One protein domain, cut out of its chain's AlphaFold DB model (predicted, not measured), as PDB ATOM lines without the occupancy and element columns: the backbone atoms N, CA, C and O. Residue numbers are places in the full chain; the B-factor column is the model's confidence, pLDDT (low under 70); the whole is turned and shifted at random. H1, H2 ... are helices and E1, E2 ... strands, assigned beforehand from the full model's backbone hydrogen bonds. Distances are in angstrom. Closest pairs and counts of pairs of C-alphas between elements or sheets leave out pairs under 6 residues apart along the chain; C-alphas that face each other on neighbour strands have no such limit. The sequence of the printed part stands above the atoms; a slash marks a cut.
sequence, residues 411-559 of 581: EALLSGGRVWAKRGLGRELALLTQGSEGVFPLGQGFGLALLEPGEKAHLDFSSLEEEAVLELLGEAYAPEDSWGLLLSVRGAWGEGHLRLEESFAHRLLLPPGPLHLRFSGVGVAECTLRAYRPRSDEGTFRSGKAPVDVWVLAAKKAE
ATOM      1  N   GLU A 411     128.877 113.409 163.052       78.38
ATOM      2  CA  GLU A 411     130.290 113.421 163.462       78.38
ATOM      3  C   GLU A 411     130.438 113.211 164.976       78.38
ATOM      4  O   GLU A 411     131.196 112.340 165.417       78.38
ATOM      5  N   ALA A 412     129.662 113.953 165.771       78.94
ATOM      6  CA  ALA A 412     129.701 113.884 167.228       78.94
ATOM      7  C   ALA A 412     129.332 112.491 167.766       78.94
ATOM      8  O   ALA A 412     129.983 111.990 168.686       78.94
ATOM      9  N   LEU A 413     128.299 111.867 167.187       81.44
ATOM     10  CA  LEU A 413     127.734 110.602 167.661       81.44
ATOM     11  C   LEU A 413     128.482 109.370 167.149       81.44
ATOM     12  O   LEU A 413     128.678 108.420 167.901       81.44
ATOM     13  N   LEU A 414     128.901 109.368 165.881       75.38
ATOM     14  CA  LEU A 414     129.484 108.185 165.238       75.38
ATOM     15  C   LEU A 414     131.018 108.184 165.257       75.38
ATOM     16  O   LEU A 414     131.637 107.267 164.723       75.38
ATOM     17  N   SER A 415     131.647 109.196 165.873       62.59
ATOM     18  CA  SER A 415     133.110 109.335 166.002       62.59
ATOM     19  C   SER A 415     133.884 109.271 164.673       62.59
ATOM     20  O   SER A 415     135.095 109.036 164.660       62.59
ATOM     21  N   GLY A 416     133.205 109.488 163.543       54.62
ATOM     22  CA  GLY A 416     133.821 109.479 162.221       54.62
ATOM     23  C   GLY A 416     134.735 110.690 162.044       54.62
ATOM     24  O   GLY A 416     134.308 111.814 162.260       54.62
ATOM     25  N   GLY A 417     135.990 110.474 161.638       56.38
ATOM     26  CA  GLY A 417     136.890 111.558 161.208       56.38
ATOM     27  C   GLY A 417     137.883 112.101 162.245       56.38
ATOM     28  O   GLY A 417     138.603 113.049 161.935       56.38
ATOM     29  N   ARG A 418     137.998 111.506 163.442       69.69
ATOM     30  CA  ARG A 418     138.976 111.951 164.456       69.69
ATOM     31  C   ARG A 418     140.413 111.574 164.072       69.69
ATOM     32  O   ARG A 418     140.735 110.397 163.931       69.69
ATOM     33  N   VAL A 419     141.288 112.575 163.949       73.31
ATOM     34  CA  VAL A 419     142.733 112.392 163.734       73.31
ATOM     35  C   VAL A 419     143.457 112.575 165.062       73.31
ATOM     36  O   VAL A 419     143.332 113.617 165.703       73.31
ATOM     37  N   TRP A 420     144.228 111.570 165.467       78.94
ATOM     38  CA  TRP A 420     145.007 111.606 166.701       78.94
ATOM     39  C   TRP A 420     146.475 111.900 166.412       78.94
ATOM     40  O   TRP A 420     147.057 111.345 165.482       78.94
ATOM     41  N   ALA A 421     147.083 112.747 167.238       79.81
ATOM     42  CA  ALA A 421     148.511 113.021 167.226       79.81
ATOM     43  C   ALA A 421     149.085 112.897 168.639       79.81
ATOM     44  O   ALA A 421     148.469 113.334 169.610       79.81
ATOM     45  N   LYS A 422     150.305 112.365 168.753       80.94
ATOM     46  CA  LYS A 422     151.045 112.384 170.018       80.94
ATOM     47  C   LYS A 422     151.726 113.733 170.209       80.94
ATOM     48  O   LYS A 422     152.474 114.198 169.343       80.94
ATOM     49  N   ARG A 423     151.468 114.363 171.356       81.31
ATOM     50  CA  ARG A 423     152.075 115.638 171.760       81.31
ATOM     51  C   ARG A 423     152.500 115.586 173.223       81.31
ATOM     52  O   ARG A 423     151.817 114.997 174.055       81.31
ATOM     53  N   GLY A 424     153.634 116.199 173.549       80.38
ATOM     54  CA  GLY A 424     154.022 116.428 174.940       80.38
ATOM     55  C   GLY A 424     153.292 117.637 175.527       80.38
ATOM     56  O   GLY A 424     153.042 118.611 174.817       80.38
ATOM     57  N   LEU A 425     152.984 117.598 176.826       84.62
ATOM     58  CA  LEU A 425     152.432 118.744 177.557       84.62
ATOM     59  C   LEU A 425     153.573 119.586 178.143       84.62
ATOM     60  O   LEU A 425     154.335 119.118 178.994       84.62
ATOM     61  N   GLY A 426     153.715 120.817 177.653       85.62
ATOM     62  CA  GLY A 426     154.680 121.798 178.137       85.62
ATOM     63  C   GLY A 426     154.177 122.599 179.340       85.62
ATOM     64  O   GLY A 426     153.505 122.076 180.230       85.62
ATOM     65  N   ARG A 427     154.543 123.886 179.377       88.62
ATOM     66  CA  ARG A 427     154.065 124.832 180.397       88.62
ATOM     67  C   ARG A 427     152.558 125.056 180.257       88.62
ATOM     68  O   ARG A 427     152.051 125.073 179.135       88.62
ATOM     69  N   GLU A 428     151.881 125.250 181.380       91.00
ATOM     70  CA  GLU A 428     150.479 125.669 181.396       91.00
ATOM     71  C   GLU A 428     150.359 127.114 180.891       91.00
ATOM     72  O   GLU A 428     151.233 127.949 181.144       91.00
ATOM     73  N   LEU A 429     149.307 127.374 180.123       90.06
ATOM     74  CA  LEU A 429     148.954 128.664 179.550       90.06
ATOM     75  C   LEU A 429     147.719 129.196 180.278       90.06
ATOM     76  O   LEU A 429     146.786 128.444 180.565       90.06
ATOM     77  N   ALA A 430     147.704 130.497 180.553       87.75
ATOM     78  CA  ALA A 430     146.532 131.142 181.124       87.75
ATOM     79  C   ALA A 430     145.443 131.286 180.051       87.75
ATOM     80  O   ALA A 430     145.682 131.861 178.991       87.75
ATOM     81  N   LEU A 431     144.245 130.782 180.345       86.31
ATOM     82  CA  LEU A 431     143.048 131.021 179.546       86.31
ATOM     83  C   LEU A 431     142.267 132.177 180.167       86.31
ATOM     84  O   LEU A 431     141.828 132.080 181.312       86.31
ATOM     85  N   LEU A 432     142.099 133.267 179.420       85.88
ATOM     86  CA  LEU A 432     141.325 134.422 179.868       85.88
ATOM     87  C   LEU A 432     139.927 134.356 179.254       85.88
ATOM     88  O   LEU A 432     139.776 134.409 178.032       85.88
ATOM     89  N   THR A 433     138.908 134.226 180.101       86.69
ATOM     90  CA  THR A 433     137.503 134.245 179.688       86.69
ATOM     91  C   THR A 433     137.076 135.671 179.331       86.69
ATOM     92  O   THR A 433     137.331 136.615 180.077       86.69
ATOM     93  N   GLN A 434     136.435 135.837 178.175       88.56
ATOM     94  CA  GLN A 434     135.882 137.114 177.706       88.56
ATOM     95  C   GLN A 434     134.365 137.191 177.877       88.56
ATOM     96  O   GLN A 434     133.827 138.274 178.094       88.56
ATOM     97  N   GLY A 435     133.681 136.050 177.799       87.62
ATOM     98  CA  GLY A 435     132.233 135.967 177.915       87.62
ATOM     99  C   GLY A 435     131.776 134.549 178.228       87.62
ATOM    100  O   GLY A 435     132.475 133.573 177.948       87.62
ATOM    101  N   SER A 436     130.608 134.447 178.851       91.62
ATOM    102  CA  SER A 436     129.980 133.171 179.176       91.62
ATOM    103  C   SER A 436     128.469 133.322 179.266       91.62
ATOM    104  O   SER A 436     127.984 134.298 179.840       91.62
ATOM    105  N   GLU A 437     127.737 132.318 178.799       93.38
ATOM    106  CA  GLU A 437     126.287 132.201 178.985       93.38
ATOM    107  C   GLU A 437     125.940 130.745 179.300       93.38
ATOM    108  O   GLU A 437     126.520 129.830 178.717       93.38
ATOM    109  N   GLY A 438     125.011 130.511 180.231       89.94
ATOM    110  CA  GLY A 438     124.566 129.159 180.601       89.94
ATOM    111  C   GLY A 438     125.616 128.303 181.327       89.94
ATOM    112  O   GLY A 438     125.370 127.128 181.591       89.94
ATOM    113  N   VAL A 439     126.770 128.884 181.658       92.56
ATOM    114  CA  VAL A 439     127.854 128.268 182.431       92.56
ATOM    115  C   VAL A 439     128.043 129.053 183.723       92.56
ATOM    116  O   VAL A 439     127.962 130.281 183.716       92.56
ATOM    117  N   PHE A 440     128.316 128.363 184.826       89.94
ATOM    118  CA  PHE A 440     128.611 128.984 186.115       89.94
ATOM    119  C   PHE A 440     129.953 128.489 186.667       89.94
ATOM    120  O   PHE A 440     130.326 127.329 186.458       89.94
ATOM    121  N   PRO A 441     130.705 129.355 187.363       89.31
ATOM    122  CA  PRO A 441     131.972 128.970 187.961       89.31
ATOM    123  C   PRO A 441     131.750 127.998 189.123       89.31
ATOM    124  O   PRO A 441     130.801 128.131 189.895       89.31
ATOM    125  N   LEU A 442     132.668 127.048 189.263       86.00
ATOM    126  CA  LEU A 442     132.796 126.189 190.436       86.00
ATOM    127  C   LEU A 442     134.096 126.536 191.164       86.00
ATOM    128  O   LEU A 442     134.993 127.145 190.580       86.00
ATOM    129  N   GLY A 443     134.233 126.115 192.428       77.88
ATOM    130  CA  GLY A 443     135.473 126.322 193.195       77.88
ATOM    131  C   GLY A 443     136.730 125.853 192.442       77.88
ATOM    132  O   GLY A 443     137.788 126.467 192.560       77.88
ATOM    133  N   GLN A 444     136.593 124.810 191.613       81.31
ATOM    134  CA  GLN A 444     137.534 124.464 190.550       81.31
ATOM    135  C   GLN A 444     136.760 124.186 189.253       81.31
ATOM    136  O   GLN A 444     135.951 123.265 189.209       81.31
ATOM    137  N   GLY A 445     137.026 124.956 188.193       89.56
ATOM    138  CA  GLY A 445     136.394 124.765 186.883       89.56
ATOM    139  C   GLY A 445     135.024 125.432 186.755       89.56
ATOM    140  O   GLY A 445     134.802 126.528 187.270       89.56
ATOM    141  N   PHE A 446     134.120 124.791 186.023       92.94
ATOM    142  CA  PHE A 446     132.783 125.297 185.747       92.94
ATOM    143  C   PHE A 446     131.755 124.174 185.631       92.94
ATOM    144  O   PHE A 446     132.087 123.025 185.337       92.94
ATOM    145  N   GLY A 447     130.495 124.528 185.850       94.25
ATOM    146  CA  GLY A 447     129.359 123.644 185.656       94.25
ATOM    147  C   GLY A 447     128.347 124.232 184.684       94.25
ATOM    148  O   GLY A 447     128.312 125.438 184.434       94.25
ATOM    149  N   LEU A 448     127.521 123.355 184.128       95.56
ATOM    150  CA  LEU A 448     126.386 123.716 183.289       95.56
ATOM    151  C   LEU A 448     125.254 122.704 183.469       95.56
ATOM    152  O   LEU A 448     125.489 121.523 183.732       95.56
ATOM    153  N   ALA A 449     124.023 123.169 183.293       96.38
ATOM    154  CA  ALA A 449     122.836 122.327 183.307       96.38
ATOM    155  C   ALA A 449     121.878 122.775 182.203       96.38
ATOM    156  O   ALA A 449     121.293 123.851 182.288       96.38
ATOM    157  N   LEU A 450     121.743 121.940 181.175       95.69
ATOM    158  CA  LEU A 450     120.837 122.130 180.045       95.69
ATOM    159  C   LEU A 450     119.659 121.171 180.236       95.69
ATOM    160  O   LEU A 450     119.742 119.982 179.928       95.69
ATOM    161  N   LEU A 451     118.585 121.665 180.840       94.50
ATOM    162  CA  LEU A 451     117.429 120.860 181.239       94.50
ATOM    163  C   LEU A 451     116.331 120.854 180.178       94.50
ATOM    164  O   LEU A 451     115.563 119.888 180.098       94.50
ATOM    165  N   GLU A 452     116.258 121.922 179.385       92.50
ATOM    166  CA  GLU A 452     115.247 122.116 178.353       92.50
ATOM    167  C   GLU A 452     115.882 121.985 176.954       92.50
ATOM    168  O   GLU A 452     116.937 122.564 176.675       92.50
ATOM    169  N   PRO A 453     115.239 121.273 176.014       89.25
ATOM    170  CA  PRO A 453     115.724 121.194 174.642       89.25
ATOM    171  C   PRO A 453     115.826 122.579 173.992       89.25
ATOM    172  O   PRO A 453     114.886 123.377 174.036       89.25
ATOM    173  N   GLY A 454     116.966 122.840 173.353       86.38
ATOM    174  CA  GLY A 454     117.275 124.122 172.717       86.38
ATOM    175  C   GLY A 454     118.054 125.094 173.604       86.38
ATOM    176  O   GLY A 454     118.566 126.080 173.070       86.38
ATOM    177  N   GLU A 455     118.205 124.807 174.903       91.06
ATOM    178  CA  GLU A 455     119.171 125.508 175.748       91.06
ATOM    179  C   GLU A 455     120.592 125.300 175.216       91.06
ATOM    180  O   GLU A 455     120.947 124.256 174.657       91.06
ATOM    181  N   LYS A 456     121.402 126.347 175.344       90.88
ATOM    182  CA  LYS A 456     122.795 126.368 174.909       90.88
ATOM    183  C   LYS A 456     123.605 127.068 175.977       90.88
ATOM    184  O   LYS A 456     123.136 128.034 176.572       90.88
ATOM    185  N   ALA A 457     124.830 126.607 176.161       95.19
ATOM    186  CA  ALA A 457     125.805 127.289 176.991       95.19
ATOM    187  C   ALA A 457     127.079 127.528 176.183       95.19
ATOM    188  O   ALA A 457     127.404 126.740 175.293       95.19
ATOM    189  N   HIS A 458     127.791 128.618 176.445       94.88
ATOM    190  CA  HIS A 458     129.043 128.909 175.758       94.88
ATOM    191  C   HIS A 458     130.073 129.581 176.661       94.88
ATOM    192  O   HIS A 458     129.731 130.224 177.656       94.88
ATOM    193  N   LEU A 459     131.339 129.409 176.286       93.94
ATOM    194  CA  LEU A 459     132.500 130.069 176.872       93.94
ATOM    195  C   LEU A 459     133.363 130.634 175.749       93.94
ATOM    196  O   LEU A 459     133.829 129.890 174.881       93.94
ATOM    197  N   ASP A 460     133.600 131.938 175.819       92.81
ATOM    198  CA  ASP A 460     134.451 132.666 174.892       92.81
ATOM    199  C   ASP A 460     135.761 133.040 175.575       92.81
ATOM    200  O   ASP A 460     135.773 133.546 176.704       92.81
ATOM    201  N   PHE A 461     136.871 132.813 174.878       91.62
ATOM    202  CA  PHE A 461     138.212 133.077 175.385       91.62
ATOM    203  C   PHE A 461     138.927 134.128 174.543       91.62
ATOM    204  O   PHE A 461     138.654 134.301 173.353       91.62
ATOM    205  N   SER A 462     139.902 134.800 175.156       90.38
ATOM    206  CA  SER A 462     140.872 135.602 174.416       90.38
ATOM    207  C   SER A 462     141.556 134.754 173.348       90.38
ATOM    208  O   SER A 462     141.836 133.574 173.574       90.38
ATOM    209  N   SER A 463     141.873 135.368 172.206       89.56
ATOM    210  CA  SER A 463     142.597 134.672 171.141       89.56
ATOM    211  C   SER A 463     143.917 134.105 171.660       89.56
ATOM    212  O   SER A 463     144.676 134.793 172.341       89.56
ATOM    213  N   LEU A 464     144.178 132.844 171.330       88.06
ATOM    214  CA  LEU A 464     145.429 132.169 171.629       88.06
ATOM    215  C   LEU A 464     146.537 132.769 170.760       88.06
ATOM    216  O   LEU A 464     146.412 132.814 169.538       88.06
ATOM    217  N   GLU A 465     147.629 133.219 171.373       88.56
ATOM    218  CA  GLU A 465     148.791 133.747 170.640       88.56
ATOM    219  C   GLU A 465     149.635 132.634 170.005       88.56
ATOM    220  O   GLU A 465     150.368 132.860 169.043       88.56
ATOM    221  N   GLU A 466     149.533 131.420 170.544       89.19
ATOM    222  CA  GLU A 466     150.309 130.255 170.141       89.19
ATOM    223  C   GLU A 466     149.457 128.983 170.094       89.19
ATOM    224  O   GLU A 466     148.356 128.940 170.644       89.19
ATOM    225  N   GLU A 467     149.967 127.939 169.430       89.12
ATOM    226  CA  GLU A 467     149.336 126.613 169.437       89.12
ATOM    227  C   GLU A 467     149.226 126.106 170.886       89.12
ATOM    228  O   GLU A 467     150.159 126.252 171.684       89.12
ATOM    229  N   ALA A 468     148.092 125.501 171.234       90.94
ATOM    230  CA  ALA A 468     147.804 125.038 172.585       90.94
ATOM    231  C   ALA A 468     147.159 123.650 172.577       90.94
ATOM    232  O   ALA A 468     146.355 123.320 171.710       90.94
ATOM    233  N   VAL A 469     147.481 122.836 173.579       91.12
ATOM    234  CA  VAL A 469     146.723 121.633 173.922       91.12
ATOM    235  C   VAL A 469     145.708 122.015 174.987       91.12
ATOM    236  O   VAL A 469     146.085 122.291 176.126       91.12
ATOM    237  N   LEU A 470     144.433 122.033 174.614       91.75
ATOM    238  CA  LEU A 470     143.317 122.215 175.530       91.75
ATOM    239  C   LEU A 470     142.960 120.867 176.153       91.75
ATOM    240  O   LEU A 470     142.598 119.923 175.454       91.75
ATOM    241  N   GLU A 471     143.073 120.784 177.469       92.31
ATOM    242  CA  GLU A 471     142.667 119.651 178.283       92.31
ATOM    243  C   GLU A 471     141.338 119.979 178.970       92.31
ATOM    244  O   GLU A 471     141.217 120.975 179.686       92.31
ATOM    245  N   LEU A 472     140.348 119.126 178.728       93.12
ATOM    246  CA  LEU A 472     139.012 119.201 179.287       93.12
ATOM    247  C   LEU A 472     138.741 117.911 180.064       93.12
ATOM    248  O   LEU A 472     138.649 116.834 179.470       93.12
ATOM    249  N   LEU A 473     138.620 118.025 181.384       94.25
ATOM    250  CA  LEU A 473     138.397 116.897 182.294       94.25
ATOM    251  C   LEU A 473     137.137 117.146 183.102       94.25
ATOM    252  O   LEU A 473     136.973 118.246 183.634       94.25
ATOM    253  N   GLY A 474     136.282 116.147 183.257       95.56
ATOM    254  CA  GLY A 474     135.088 116.321 184.068       95.56
ATOM    255  C   GLY A 474     134.156 115.132 184.061       95.56
ATOM    256  O   GLY A 474     134.512 114.042 183.609       95.56
ATOM    257  N   GLU A 475     132.955 115.388 184.558       96.06
ATOM    258  CA  GLU A 475     131.850 114.453 184.512       96.06
ATOM    259  C   GLU A 475     130.640 115.067 183.803       96.06
ATOM    260  O   GLU A 475     130.353 116.259 183.932       96.06
ATOM    261  N   ALA A 476     129.935 114.250 183.029       96.38
ATOM    262  CA  ALA A 476     128.682 114.585 182.383       96.38
ATOM    263  C   ALA A 476     127.641 113.508 182.669       96.38
ATOM    264  O   ALA A 476     127.921 112.310 182.737       96.38
ATOM    265  N   TYR A 477     126.412 113.965 182.818       96.00
ATOM    266  CA  TYR A 477     125.224 113.145 182.831       96.00
ATOM    267  C   TYR A 477     124.326 113.620 181.698       96.00
ATOM    268  O   TYR A 477     124.000 114.805 181.600       96.00
ATOM    269  N   ALA A 478     123.889 112.686 180.871       92.94
ATOM    270  CA  ALA A 478     122.819 112.902 179.919       92.94
ATOM    271  C   ALA A 478     121.887 111.692 179.975       92.94
ATOM    272  O   ALA A 478     122.356 110.572 180.193       92.94
ATOM    273  N   PRO A 479     120.574 111.887 179.805       87.69
ATOM    274  CA  PRO A 479     119.636 110.783 179.897       87.69
ATOM    275  C   PRO A 479     119.796 109.843 178.692       87.69
ATOM    276  O   PRO A 479     120.140 110.278 177.586       87.69
ATOM    277  N   GLU A 480     119.508 108.557 178.899       80.81
ATOM    278  CA  GLU A 480     119.595 107.525 177.854       80.81
ATOM    279  C   GLU A 480     118.688 107.841 176.654       80.81
ATOM    280  O   GLU A 480     119.051 107.602 175.500       80.81
ATOM    281  N   ASP A 481     117.535 108.460 176.915       77.12
ATOM    282  CA  ASP A 481     116.592 108.945 175.914       77.12
ATOM    283  C   ASP A 481     116.953 110.350 175.394       77.12
ATOM    284  O   ASP A 481     116.083 111.188 175.159       77.12
ATOM    285  N   SER A 482     118.236 110.598 175.112       84.94
ATOM    286  CA  SER A 482     118.682 111.799 174.393       84.94
ATOM    287  C   SER A 482     119.792 111.531 173.370       84.94
ATOM    288  O   SER A 482     120.251 110.403 173.158       84.94
ATOM    289  N   TRP A 483     120.229 112.596 172.693       85.81
ATOM    290  CA  TRP A 483     121.462 112.606 171.898       85.81
ATOM    291  C   TRP A 483     122.733 112.724 172.754       85.81
ATOM    292  O   TRP A 483     123.836 112.608 172.229       85.81
ATOM    293  N   GLY A 484     122.599 112.907 174.070       87.81
ATOM    294  CA  GLY A 484     123.709 113.215 174.959       87.81
ATOM    295  C   GLY A 484     124.013 114.710 175.040       87.81
ATOM    296  O   GLY A 484     123.425 115.534 174.332       87.81
ATOM    297  N   LEU A 485     124.967 115.044 175.906       92.25
ATOM    298  CA  LEU A 485     125.536 116.380 175.989       92.25
ATOM    299  C   LEU A 485     126.679 116.498 174.976       92.25
ATOM    300  O   LEU A 485     127.584 115.664 174.940       92.25
ATOM    301  N   LEU A 486     126.628 117.528 174.139       92.12
ATOM    302  CA  LEU A 486     127.567 117.744 173.047       92.12
ATOM    303  C   LEU A 486     128.377 119.010 173.285       92.12
ATOM    304  O   LEU A 486     127.817 120.056 173.615       92.12
ATOM    305  N   LEU A 487     129.679 118.931 173.037       92.50
ATOM    306  CA  LEU A 487     130.592 120.061 173.014       92.50
ATOM    307  C   LEU A 487     131.040 120.328 171.578       92.50
ATOM    308  O   LEU A 487     131.652 119.479 170.939       92.50
ATOM    309  N   SER A 488     130.775 121.534 171.100       91.00
ATOM    310  CA  SER A 488     131.413 122.117 169.928       91.00
ATOM    311  C   SER A 488     132.617 122.953 170.360       91.00
ATOM    312  O   SER A 488     132.528 123.768 171.284       91.00
ATOM    313  N   VAL A 489     133.740 122.751 169.679       89.56
ATOM    314  CA  VAL A 489     134.978 123.506 169.857       89.56
ATOM    315  C   VAL A 489     135.300 124.190 168.544       89.56
ATOM    316  O   VAL A 489     135.643 123.528 167.566       89.56
ATOM    317  N   ARG A 490     135.203 125.518 168.523       87.69
ATOM    318  CA  ARG A 490     135.520 126.330 167.352       87.69
ATOM    319  C   ARG A 490     136.836 127.066 167.565       87.69
ATOM    320  O   ARG A 490     136.970 127.848 168.505       87.69
ATOM    321  N   GLY A 491     137.781 126.816 166.664       82.75
ATOM    322  CA  GLY A 491     139.075 127.485 166.572       82.75
ATOM    323  C   GLY A 491     139.316 128.088 165.185       82.75
ATOM    324  O   GLY A 491     138.446 128.048 164.312       82.75
ATOM    325  N   ALA A 492     140.526 128.603 164.945       80.88
ATOM    326  CA  ALA A 492     140.914 129.119 163.624       80.88
ATOM    327  C   ALA A 492     140.893 128.035 162.523       80.88
ATOM    328  O   ALA A 492     140.590 128.331 161.370       80.88
ATOM    329  N   TRP A 493     141.142 126.773 162.885       75.44
ATOM    330  CA  TRP A 493     141.062 125.604 161.998       75.44
ATOM    331  C   TRP A 493     139.631 125.052 161.841       75.44
ATOM    332  O   TRP A 493     139.453 123.922 161.404       75.44
ATOM    333  N   GLY A 494     138.594 125.800 162.211       78.75
ATOM    334  CA  GLY A 494     137.203 125.356 162.082       78.75
ATOM    335  C   GLY A 494     136.605 124.817 163.379       78.75
ATOM    336  O   GLY A 494     137.048 125.160 164.474       78.75
ATOM    337  N   GLU A 495     135.542 124.029 163.248       83.69
ATOM    338  CA  GLU A 495     134.705 123.546 164.349       83.69
ATOM    339  C   GLU A 495     134.784 122.020 164.435       83.69
ATOM    340  O   GLU A 495     134.781 121.342 163.410       83.69
ATOM    341  N   GLY A 496     134.898 121.485 165.649       81.81
ATOM    342  CA  GLY A 496     134.839 120.050 165.911       81.81
ATOM    343  C   GLY A 496     133.841 119.734 167.015       81.81
ATOM    344  O   GLY A 496     133.629 120.547 167.915       81.81
ATOM    345  N   HIS A 497     133.258 118.534 166.970       85.75
ATOM    346  CA  HIS A 497     132.217 118.107 167.901       85.75
ATOM    347  C   HIS A 497     132.602 116.874 168.732       85.75
ATOM    348  O   HIS A 497     133.136 115.883 168.232       85.75
ATOM    349  N   LEU A 498     132.281 116.924 170.024       86.50
ATOM    350  CA  LEU A 498     132.481 115.861 171.006       86.50
ATOM    351  C   LEU A 498     131.174 115.547 171.713       86.50
ATOM    352  O   LEU A 498     130.362 116.436 171.959       86.50
ATOM    353  N   ARG A 499     131.019 114.288 172.107       88.38
ATOM    354  CA  ARG A 499     130.006 113.864 173.068       88.38
ATOM    355  C   ARG A 499     130.663 113.747 174.440       88.38
ATOM    356  O   ARG A 499     131.748 113.178 174.536       88.38
ATOM    357  N   LEU A 500     130.020 114.302 175.462       90.75
ATOM    358  CA  LEU A 500     130.447 114.228 176.855       90.75
ATOM    359  C   LEU A 500     129.604 113.168 177.564       90.75
ATOM    360  O   LEU A 500     128.376 113.264 177.581       90.75
ATOM    361  N   GLU A 501     130.258 112.160 178.134       85.88
ATOM    362  CA  GLU A 501     129.604 111.037 178.808       85.88
ATOM    363  C   GLU A 501     130.372 110.660 180.066       85.88
ATOM    364  O   GLU A 501     131.603 110.656 180.050       85.88
ATOM    365  N   GLU A 502     129.629 110.327 181.122       89.38
ATOM    366  CA  GLU A 502     130.157 109.826 182.392       89.38
ATOM    367  C   GLU A 502     131.376 110.629 182.856       89.38
ATOM    368  O   GLU A 502     131.293 111.846 182.937       89.38
ATOM    369  N   SER A 503     132.504 109.981 183.141       93.38
ATOM    370  CA  SER A 503     133.788 110.650 183.316       93.38
ATOM    371  C   SER A 503     134.502 110.776 181.972       93.38
ATOM    372  O   SER A 503     134.798 109.772 181.323       93.38
ATOM    373  N   PHE A 504     134.859 111.999 181.581       91.19
ATOM    374  CA  PHE A 504     135.552 112.263 180.323       91.19
ATOM    375  C   PHE A 504     136.885 112.984 180.525       91.19
ATOM    376  O   PHE A 504     137.082 113.787 181.439       91.19
ATOM    377  N   ALA A 505     137.804 112.708 179.600       91.12
ATOM    378  CA  ALA A 505     139.091 113.372 179.495       91.12
ATOM    379  C   ALA A 505     139.424 113.605 178.019       91.12
ATOM    380  O   ALA A 505     139.883 112.704 177.316       91.12
ATOM    381  N   HIS A 506     139.183 114.824 177.543       89.50
ATOM    382  CA  HIS A 506     139.448 115.213 176.164       89.50
ATOM    383  C   HIS A 506     140.670 116.116 176.080       89.50
ATOM    384  O   HIS A 506     140.854 117.029 176.883       89.50
ATOM    385  N   ARG A 507     141.508 115.861 175.075       89.88
ATOM    386  CA  ARG A 507     142.670 116.688 174.752       89.88
ATOM    387  C   ARG A 507     142.603 117.093 173.294       89.88
ATOM    388  O   ARG A 507     142.501 116.234 172.420       89.88
ATOM    389  N   LEU A 508     142.658 118.393 173.056       88.75
ATOM    390  CA  LEU A 508     142.400 119.028 171.770       88.75
ATOM    391  C   LEU A 508     143.590 119.889 171.374       88.75
ATOM    392  O   LEU A 508     144.046 120.703 172.174       88.75
ATOM    393  N   LEU A 509     144.083 119.735 170.148       88.19
ATOM    394  CA  LEU A 509     145.133 120.591 169.610       88.19
ATOM    395  C   LEU A 509     144.479 121.788 168.925       88.19
ATOM    396  O   LEU A 509     143.745 121.620 167.949       88.19
ATOM    397  N   LEU A 510     144.755 122.980 169.440       87.50
ATOM    398  CA  LEU A 510     144.182 124.233 168.979       87.50
ATOM    399  C   LEU A 510     145.252 125.118 168.332       87.50
ATOM    400  O   LEU A 510     146.337 125.265 168.903       87.50
ATOM    401  N   PRO A 511     144.952 125.747 167.185       85.31
ATOM    402  CA  PRO A 511     145.819 126.763 166.603       85.31
ATOM    403  C   PRO A 511     145.825 128.061 167.412       85.31
ATOM    404  O   PRO A 511     144.887 128.308 168.175       85.31
ATOM    405  N   PRO A 512     146.803 128.949 167.153       87.44
ATOM    406  CA  PRO A 512     146.652 130.352 167.508       87.44
ATOM    407  C   PRO A 512     145.397 130.943 166.840       87.44
ATOM    408  O   PRO A 512     145.083 130.633 165.687       87.44
ATOM    409  N   GLY A 513     144.678 131.799 167.561       88.19
ATOM    410  CA  GLY A 513     143.432 132.418 167.113       88.19
ATOM    411  C   GLY A 513     142.285 132.314 168.124       88.19
ATOM    412  O   GLY A 513     142.502 131.937 169.277       88.19
ATOM    413  N   PRO A 514     141.057 132.687 167.724       87.69
ATOM    414  CA  PRO A 514     139.904 132.704 168.619       87.69
ATOM    415  C   PRO A 514     139.537 131.290 169.076       87.69
ATOM    416  O   PRO A 514     139.603 130.347 168.286       87.69
ATOM    417  N   LEU A 515     139.115 131.165 170.335       90.44
ATOM    418  CA  LEU A 515     138.624 129.919 170.913       90.44
ATOM    419  C   LEU A 515     137.222 130.133 171.485       90.44
ATOM    420  O   LEU A 515     137.026 130.952 172.384       90.44
ATOM    421  N   HIS A 516     136.280 129.335 170.988       92.56
ATOM    422  CA  HIS A 516     134.894 129.326 171.439       92.56
ATOM    423  C   HIS A 516     134.459 127.898 171.755       92.56
ATOM    424  O   HIS A 516     134.606 126.995 170.925       92.56
ATOM    425  N   LEU A 517     133.898 127.699 172.945       94.44
ATOM    426  CA  LEU A 517     133.304 126.433 173.366       94.44
ATOM    427  C   LEU A 517     131.792 126.597 173.436       94.44
ATOM    428  O   LEU A 517     131.306 127.533 174.069       94.44
ATOM    429  N   ARG A 518     131.041 125.684 172.821       95.12
ATOM    430  CA  ARG A 518     129.574 125.677 172.867       95.12
ATOM    431  C   ARG A 518     129.058 124.313 173.294       95.12
ATOM    432  O   ARG A 518     129.311 123.315 172.632       95.12
ATOM    433  N   PHE A 519     128.258 124.294 174.347       94.62
ATOM    434  CA  PHE A 519     127.563 123.120 174.846       94.62
ATOM    435  C   PHE A 519     126.120 123.116 174.344       94.62
ATOM    436  O   PHE A 519     125.447 124.151 174.314       94.62
ATOM    437  N   SER A 520     125.655 121.946 173.922       93.00
ATOM    438  CA  SER A 520     124.306 121.733 173.401       93.00
ATOM    439  C   SER A 520     123.809 120.327 173.721       93.00
ATOM    440  O   SER A 520     124.579 119.472 174.153       93.00
ATOM    441  N   GLY A 521     122.519 120.092 173.500       91.31
ATOM    442  CA  GLY A 521     121.850 118.880 173.960       91.31
ATOM    443  C   GLY A 521     121.240 119.093 175.341       91.31
ATOM    444  O   GLY A 521     121.045 120.229 175.768       91.31
ATOM    445  N   VAL A 522     120.911 117.996 176.016       93.12
ATOM    446  CA  VAL A 522     120.315 118.021 177.354       93.12
ATOM    447  C   VAL A 522     121.163 117.184 178.300       93.12
ATOM    448  O   VAL A 522     121.620 116.100 177.941       93.12
ATOM    449  N   GLY A 523     121.394 117.701 179.498       95.25
ATOM    450  CA  GLY A 523     122.255 117.069 180.484       95.25
ATOM    451  C   GLY A 523     122.850 118.062 181.470       95.25
ATOM    452  O   GLY A 523     122.575 119.260 181.440       95.25
ATOM    453  N   VAL A 524     123.684 117.539 182.354       96.94
ATOM    454  CA  VAL A 524     124.419 118.294 183.369       96.94
ATOM    455  C   VAL A 524     125.885 117.923 183.236       96.94
ATOM    456  O   VAL A 524     126.196 116.755 183.009       96.94
ATOM    457  N   ALA A 525     126.787 118.888 183.372       96.62
ATOM    458  CA  ALA A 525     128.216 118.615 183.405       96.62
ATOM    459  C   ALA A 525     128.947 119.522 184.388       96.62
ATOM    460  O   ALA A 525     128.612 120.696 184.538       96.62
ATOM    461  N   GLU A 526     129.985 118.968 185.003       95.75
ATOM    462  CA  GLU A 526     130.995 119.687 185.771       95.75
ATOM    463  C   GLU A 526     132.352 119.380 185.153       95.75
ATOM    464  O   GLU A 526     132.709 118.216 184.967       95.75
ATOM    465  N   CYS A 527     133.117 120.407 184.795       94.69
ATOM    466  CA  CYS A 527     134.413 120.192 184.173       94.69
ATOM    467  C   CYS A 527     135.427 121.292 184.454       94.69
ATOM    468  O   CYS A 527     135.126 122.419 184.836       94.69
ATOM    469  N   THR A 528     136.681 120.915 184.266       94.31
ATOM    470  CA  THR A 528     137.854 121.761 184.392       94.31
ATOM    471  C   THR A 528     138.513 121.894 183.032       94.31
ATOM    472  O   THR A 528     138.543 120.951 182.238       94.31
ATOM    473  N   LEU A 529     139.040 123.084 182.774       92.75
ATOM    474  CA  LEU A 529     139.645 123.445 181.507       92.75
ATOM    475  C   LEU A 529     141.046 123.981 181.765       92.75
ATOM    476  O   LEU A 529     141.221 124.895 182.572       92.75
ATOM    477  N   ARG A 530     142.036 123.405 181.086       92.25
ATOM    478  CA  ARG A 530     143.437 123.826 181.163       92.25
ATOM    479  C   ARG A 530     144.039 123.871 179.772       92.25
ATOM    480  O   ARG A 530     143.694 123.052 178.927       92.25
ATOM    481  N   ALA A 531     144.952 124.802 179.533       92.12
ATOM    482  CA  ALA A 531     145.693 124.874 178.280       92.12
ATOM    483  C   ALA A 531     147.183 124.680 178.537       92.12
ATOM    484  O   ALA A 531     147.722 125.189 179.513       92.12
ATOM    485  N   TYR A 532     147.868 123.976 177.643       91.69
ATOM    486  CA  TYR A 532     149.310 123.760 177.724       91.69
ATOM    487  C   TYR A 532     149.971 124.044 176.384       91.69
ATOM    488  O   TYR A 532     149.411 123.743 175.333       91.69
ATOM    489  N   ARG A 533     151.207 124.543 176.398       90.56
ATOM    490  CA  ARG A 533     152.008 124.647 175.173       90.56
ATOM    491  C   ARG A 533     152.360 123.233 174.665       90.56
ATOM    492  O   ARG A 533     152.878 122.442 175.465       90.56
ATOM    493  N   PRO A 534     152.127 122.890 173.384       87.06
ATOM    494  CA  PRO A 534     152.508 121.596 172.834       87.06
ATOM    495  C   PRO A 534     154.034 121.463 172.773       87.06
ATOM    496  O   PRO A 534     154.749 122.417 172.470       87.06
ATOM    497  N   ARG A 535     154.543 120.259 173.046       82.12
ATOM    498  CA  ARG A 535     155.938 119.871 172.784       82.12
ATOM    499  C   ARG A 535     155.979 118.821 171.681       82.12
ATOM    500  O   ARG A 535     155.233 117.841 171.728       82.12
ATOM    501  N   SER A 536     156.862 119.030 170.715       65.31
ATOM    502  CA  SER A 536     157.110 118.160 169.557       65.31
ATOM    503  C   SER A 536     158.247 117.152 169.784       65.31
ATOM    504  O   SER A 536     158.636 116.450 168.859       65.31
ATOM    505  N   ASP A 537     158.802 117.096 170.994       57.56
ATOM    506  CA  ASP A 537     160.090 116.455 171.257       57.56
ATOM    507  C   ASP A 537     160.015 114.916 171.129       57.56
ATOM    508  O   ASP A 537     159.529 114.226 172.024       57.56
ATOM    509  N   GLU A 538     160.590 114.368 170.054       47.66
ATOM    510  CA  GLU A 538     161.034 112.961 169.966       47.66
ATOM    511  C   GLU A 538     162.255 112.675 170.875       47.66
ATOM    512  O   GLU A 538     162.692 111.536 171.026       47.66
ATOM    513  N   GLY A 539     162.818 113.703 171.524       43.09
ATOM    514  CA  GLY A 539     163.969 113.608 172.421       43.09
ATOM    515  C   GLY A 539     163.573 113.573 173.899       43.09
ATOM    516  O   GLY A 539     162.989 114.525 174.403       43.09
ATOM    517  N   THR A 540     163.929 112.474 174.580       46.50
ATOM    518  CA  THR A 540     163.895 112.239 176.045       46.50
ATOM    519  C   THR A 540     163.205 113.311 176.905       46.50
ATOM    520  O   THR A 540     163.766 114.360 177.232       46.50
ATOM    521  N   PHE A 541     161.994 112.977 177.360       50.19
ATOM    522  CA  PHE A 541     161.155 113.745 178.282       50.19
ATOM    523  C   PHE A 541     161.871 114.057 179.609       50.19
ATOM    524  O   PHE A 541     161.737 113.339 180.595       50.19
ATOM    525  N   ARG A 542     162.616 115.167 179.674       47.75
ATOM    526  CA  ARG A 542     163.278 115.619 180.914       47.75
ATOM    527  C   ARG A 542     162.313 116.181 181.968       47.75
ATOM    528  O   ARG A 542     162.721 116.371 183.105       47.75
ATOM    529  N   SER A 543     161.048 116.445 181.619       49.16
ATOM    530  CA  SER A 543     160.046 117.036 182.527       49.16
ATOM    531  C   SER A 543     159.072 116.029 183.154       49.16
ATOM    532  O   SER A 543     158.049 116.446 183.690       49.16
ATOM    533  N   GLY A 544     159.332 114.721 183.063       49.69
ATOM    534  CA  GLY A 544     158.544 113.673 183.737       49.69
ATOM    535  C   GLY A 544     157.097 113.470 183.253       49.69
ATOM    536  O   GLY A 544     156.492 112.458 183.587       49.69
ATOM    537  N   LYS A 545     156.529 114.377 182.447       56.06
ATOM    538  CA  LYS A 545     155.200 114.213 181.838       56.06
ATOM    539  C   LYS A 545     155.322 113.475 180.502       56.06
ATOM    540  O   LYS A 545     155.948 113.988 179.577       56.06
ATOM    541  N   ALA A 546     154.739 112.279 180.430       59.91
ATOM    542  CA  ALA A 546     154.674 111.451 179.226       59.91
ATOM    543  C   ALA A 546     153.875 112.143 178.095       59.91
ATOM    544  O   ALA A 546     153.024 112.990 178.385       59.91
ATOM    545  N   PRO A 547     154.130 111.806 176.814       67.25
ATOM    546  CA  PRO A 547     153.313 112.286 175.704       67.25
ATOM    547  C   PRO A 547     151.880 111.770 175.827       67.25
ATOM    548  O   PRO A 547     151.637 110.697 176.381       67.25
ATOM    549  N   VAL A 548     150.941 112.537 175.282       71.69
ATOM    550  CA  VAL A 548     149.508 112.250 175.334       71.69
ATOM    551  C   VAL A 548     148.917 112.275 173.931       71.69
ATOM    552  O   VAL A 548     149.379 113.032 173.072       71.69
ATOM    553  N   ASP A 549     147.907 111.440 173.697       76.31
ATOM    554  CA  ASP A 549     147.135 111.480 172.460       76.31
ATOM    555  C   ASP A 549     146.217 112.707 172.483       76.31
ATOM    556  O   ASP A 549     145.513 112.971 173.463       76.31
ATOM    557  N   VAL A 550     146.274 113.487 171.407       77.94
ATOM    558  CA  VAL A 550     145.532 114.735 171.236       77.94
ATOM    559  C   VAL A 550     144.740 114.664 169.939       77.94
ATOM    560  O   VAL A 550     145.274 114.260 168.903       77.94
ATOM    561  N   TRP A 551     143.472 115.060 169.989       80.56
ATOM    562  CA  TRP A 551     142.627 115.156 168.807       80.56
ATOM    563  C   TRP A 551     142.923 116.451 168.041       80.56
ATOM    564  O   TRP A 551     142.965 117.542 168.616       80.56
ATOM    565  N   VAL A 552     143.151 116.316 166.736       75.19
ATOM    566  CA  VAL A 552     143.427 117.412 165.805       75.19
ATOM    567  C   VAL A 552     142.169 117.722 164.993       75.19
ATOM    568  O   VAL A 552     141.599 116.831 164.358       75.19
ATOM    569  N   LEU A 553     141.750 118.992 165.002       69.50
ATOM    570  CA  LEU A 553     140.613 119.477 164.213       69.50
ATOM    571  C   LEU A 553     140.872 119.284 162.708       69.50
ATOM    572  O   LEU A 553     141.970 119.544 162.209       69.50
ATOM    573  N   ALA A 554     139.851 118.822 161.984       57.31
ATOM    574  CA  ALA A 554     139.982 118.249 160.644       57.31
ATOM    575  C   ALA A 554     140.599 119.181 159.576       57.31
ATOM    576  O   ALA A 554     141.205 118.676 158.627       57.31
ATOM    577  N   ALA A 555     140.513 120.513 159.707       52.38
ATOM    578  CA  ALA A 555     141.007 121.429 158.669       52.38
ATOM    579  C   ALA A 555     142.532 121.417 158.483       52.38
ATOM    580  O   ALA A 555     142.999 121.741 157.393       52.38
ATOM    581  N   LYS A 556     143.314 120.955 159.471       50.22
ATOM    582  CA  LYS A 556     144.774 120.801 159.320       50.22
ATOM    583  C   LYS A 556     145.151 119.810 158.204       50.22
ATOM    584  O   LYS A 556     146.216 119.910 157.609       50.22
ATOM    585  N   LYS A 557     144.247 118.884 157.849       45.53
ATOM    586  CA  LYS A 557     144.467 117.892 156.786       45.53
ATOM    587  C   LYS A 557     144.427 118.491 155.373       45.53
ATOM    588  O   LYS A 557     144.997 117.897 154.464       45.53
ATOM    589  N   ALA A 558     143.779 119.644 155.178       45.19
ATOM    590  CA  ALA A 558     143.764 120.325 153.882       45.19
ATOM    591  C   ALA A 558     145.122 120.976 153.549       45.19
ATOM    592  O   ALA A 558     145.451 121.105 152.376       45.19
ATOM    593  N   GLU A 559     145.923 121.323 154.563       48.72
ATOM    594  CA  GLU A 559     147.269 121.895 154.392       48.72
ATOM    595  C   GLU A 559     148.376 120.828 154.261       48.72
ATOM    596  O   GLU A 559     149.458 121.133 153.770       48.72
TER     597      GLU A 559
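Overview. This is residues 411 to 559 of the 581 residues of an uncharacterized protein of Thermus scotoductus (UniProt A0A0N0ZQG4). Two sheets partly face to face make a sandwich: E2, E5, E10, E7 and E8 form one layer, and E4, E11, E6 and E9 most of the other. At one end E1 and E12 join E11 to E9 and close a small ring of five strands, beyond which the loop of residues 536 to 547 reaches away. The printed part has 149 residues, with helix H1, strands E1 to E12 and helix H2 in that order; the class is mostly strand, the sheet E2 E5 E10 E7 E8 is all antiparallel, and the ring is mixed. The whole is compact, with a radius of gyration of the C-alphas of 15.4 A and spans of 49 by 34 by 27 A.

Arrangement. Round the closed barrel run E1, residues 419 to 429, E11, residues 523 to 535, E6, residues 468 to 477, E9, residues 502 to 510, E12, residues 548 to 552, and back to E1. E11 and E6 are antiparallel, with N 471 and O 530 within hydrogen-bond range at 2.8 A; E6 and E9 are antiparallel, with N 472 and O 506 at 2.8 A. E9 and E12 are parallel, with N 509 and O 551 at 2.9 A. E1 bends by 86 degrees at residue 426; it is antiparallel to E12, with N 421 and O 550 at 2.9 A, and to E11, with N 426 and O 533 at 2.9 A. E4, residues 446 to 450, is antiparallel to E11, with N 448 and O 525 at 2.9 A, and makes a hairpin with E3, residues 439 to 441, with N 440 and O 447 at 3.0 A. The other sheet, twisted, runs E2, residues 433 to 437, E5, residues 457 to 464, E10, residues 513 to 521, E7, residues 485 to 491, and E8, residues 494 to 500. Its pairs include N 460 and O 435 at 2.9 A, N 459 and O 517 at 2.9 A, N 488 and O 518 at 2.8 A, and, in the hairpin of E7 and E8, N 489 and O 496 at 2.8 A. Between the sheets, the closest C-alphas of E6 and E8 are those of Ala 476 and Leu 500, 5.8 A apart. H1, residues 411 to 414, is on this sheet at a height of 6.0 A, over none of its strands; H2, residues 556 to 559, is not on it. Both helices are too short for an O i to N i+4 pair.

Along the chain. H1 begins at C-alpha 411 (130.290, 113.421, 163.462). E11, the longest strand, spans 34.7 A from C-alpha 523 (122.255, 117.069, 180.484); E6 spans 27.5 A and E10 26.4 A. H2 ends at C-alpha 559 (147.269, 121.895, 154.392).

Size, cuts and confidence. The C-alphas farthest apart, those of Glu 452 and Gly 539, are 49.8 A apart. The printed part has no cut; the link from E11 to E12, 12 residues, is long. The mean pLDDT of the printed part is 83.2, and residues 415 to 418, 536 to 547 and 553 to 559 are under 70.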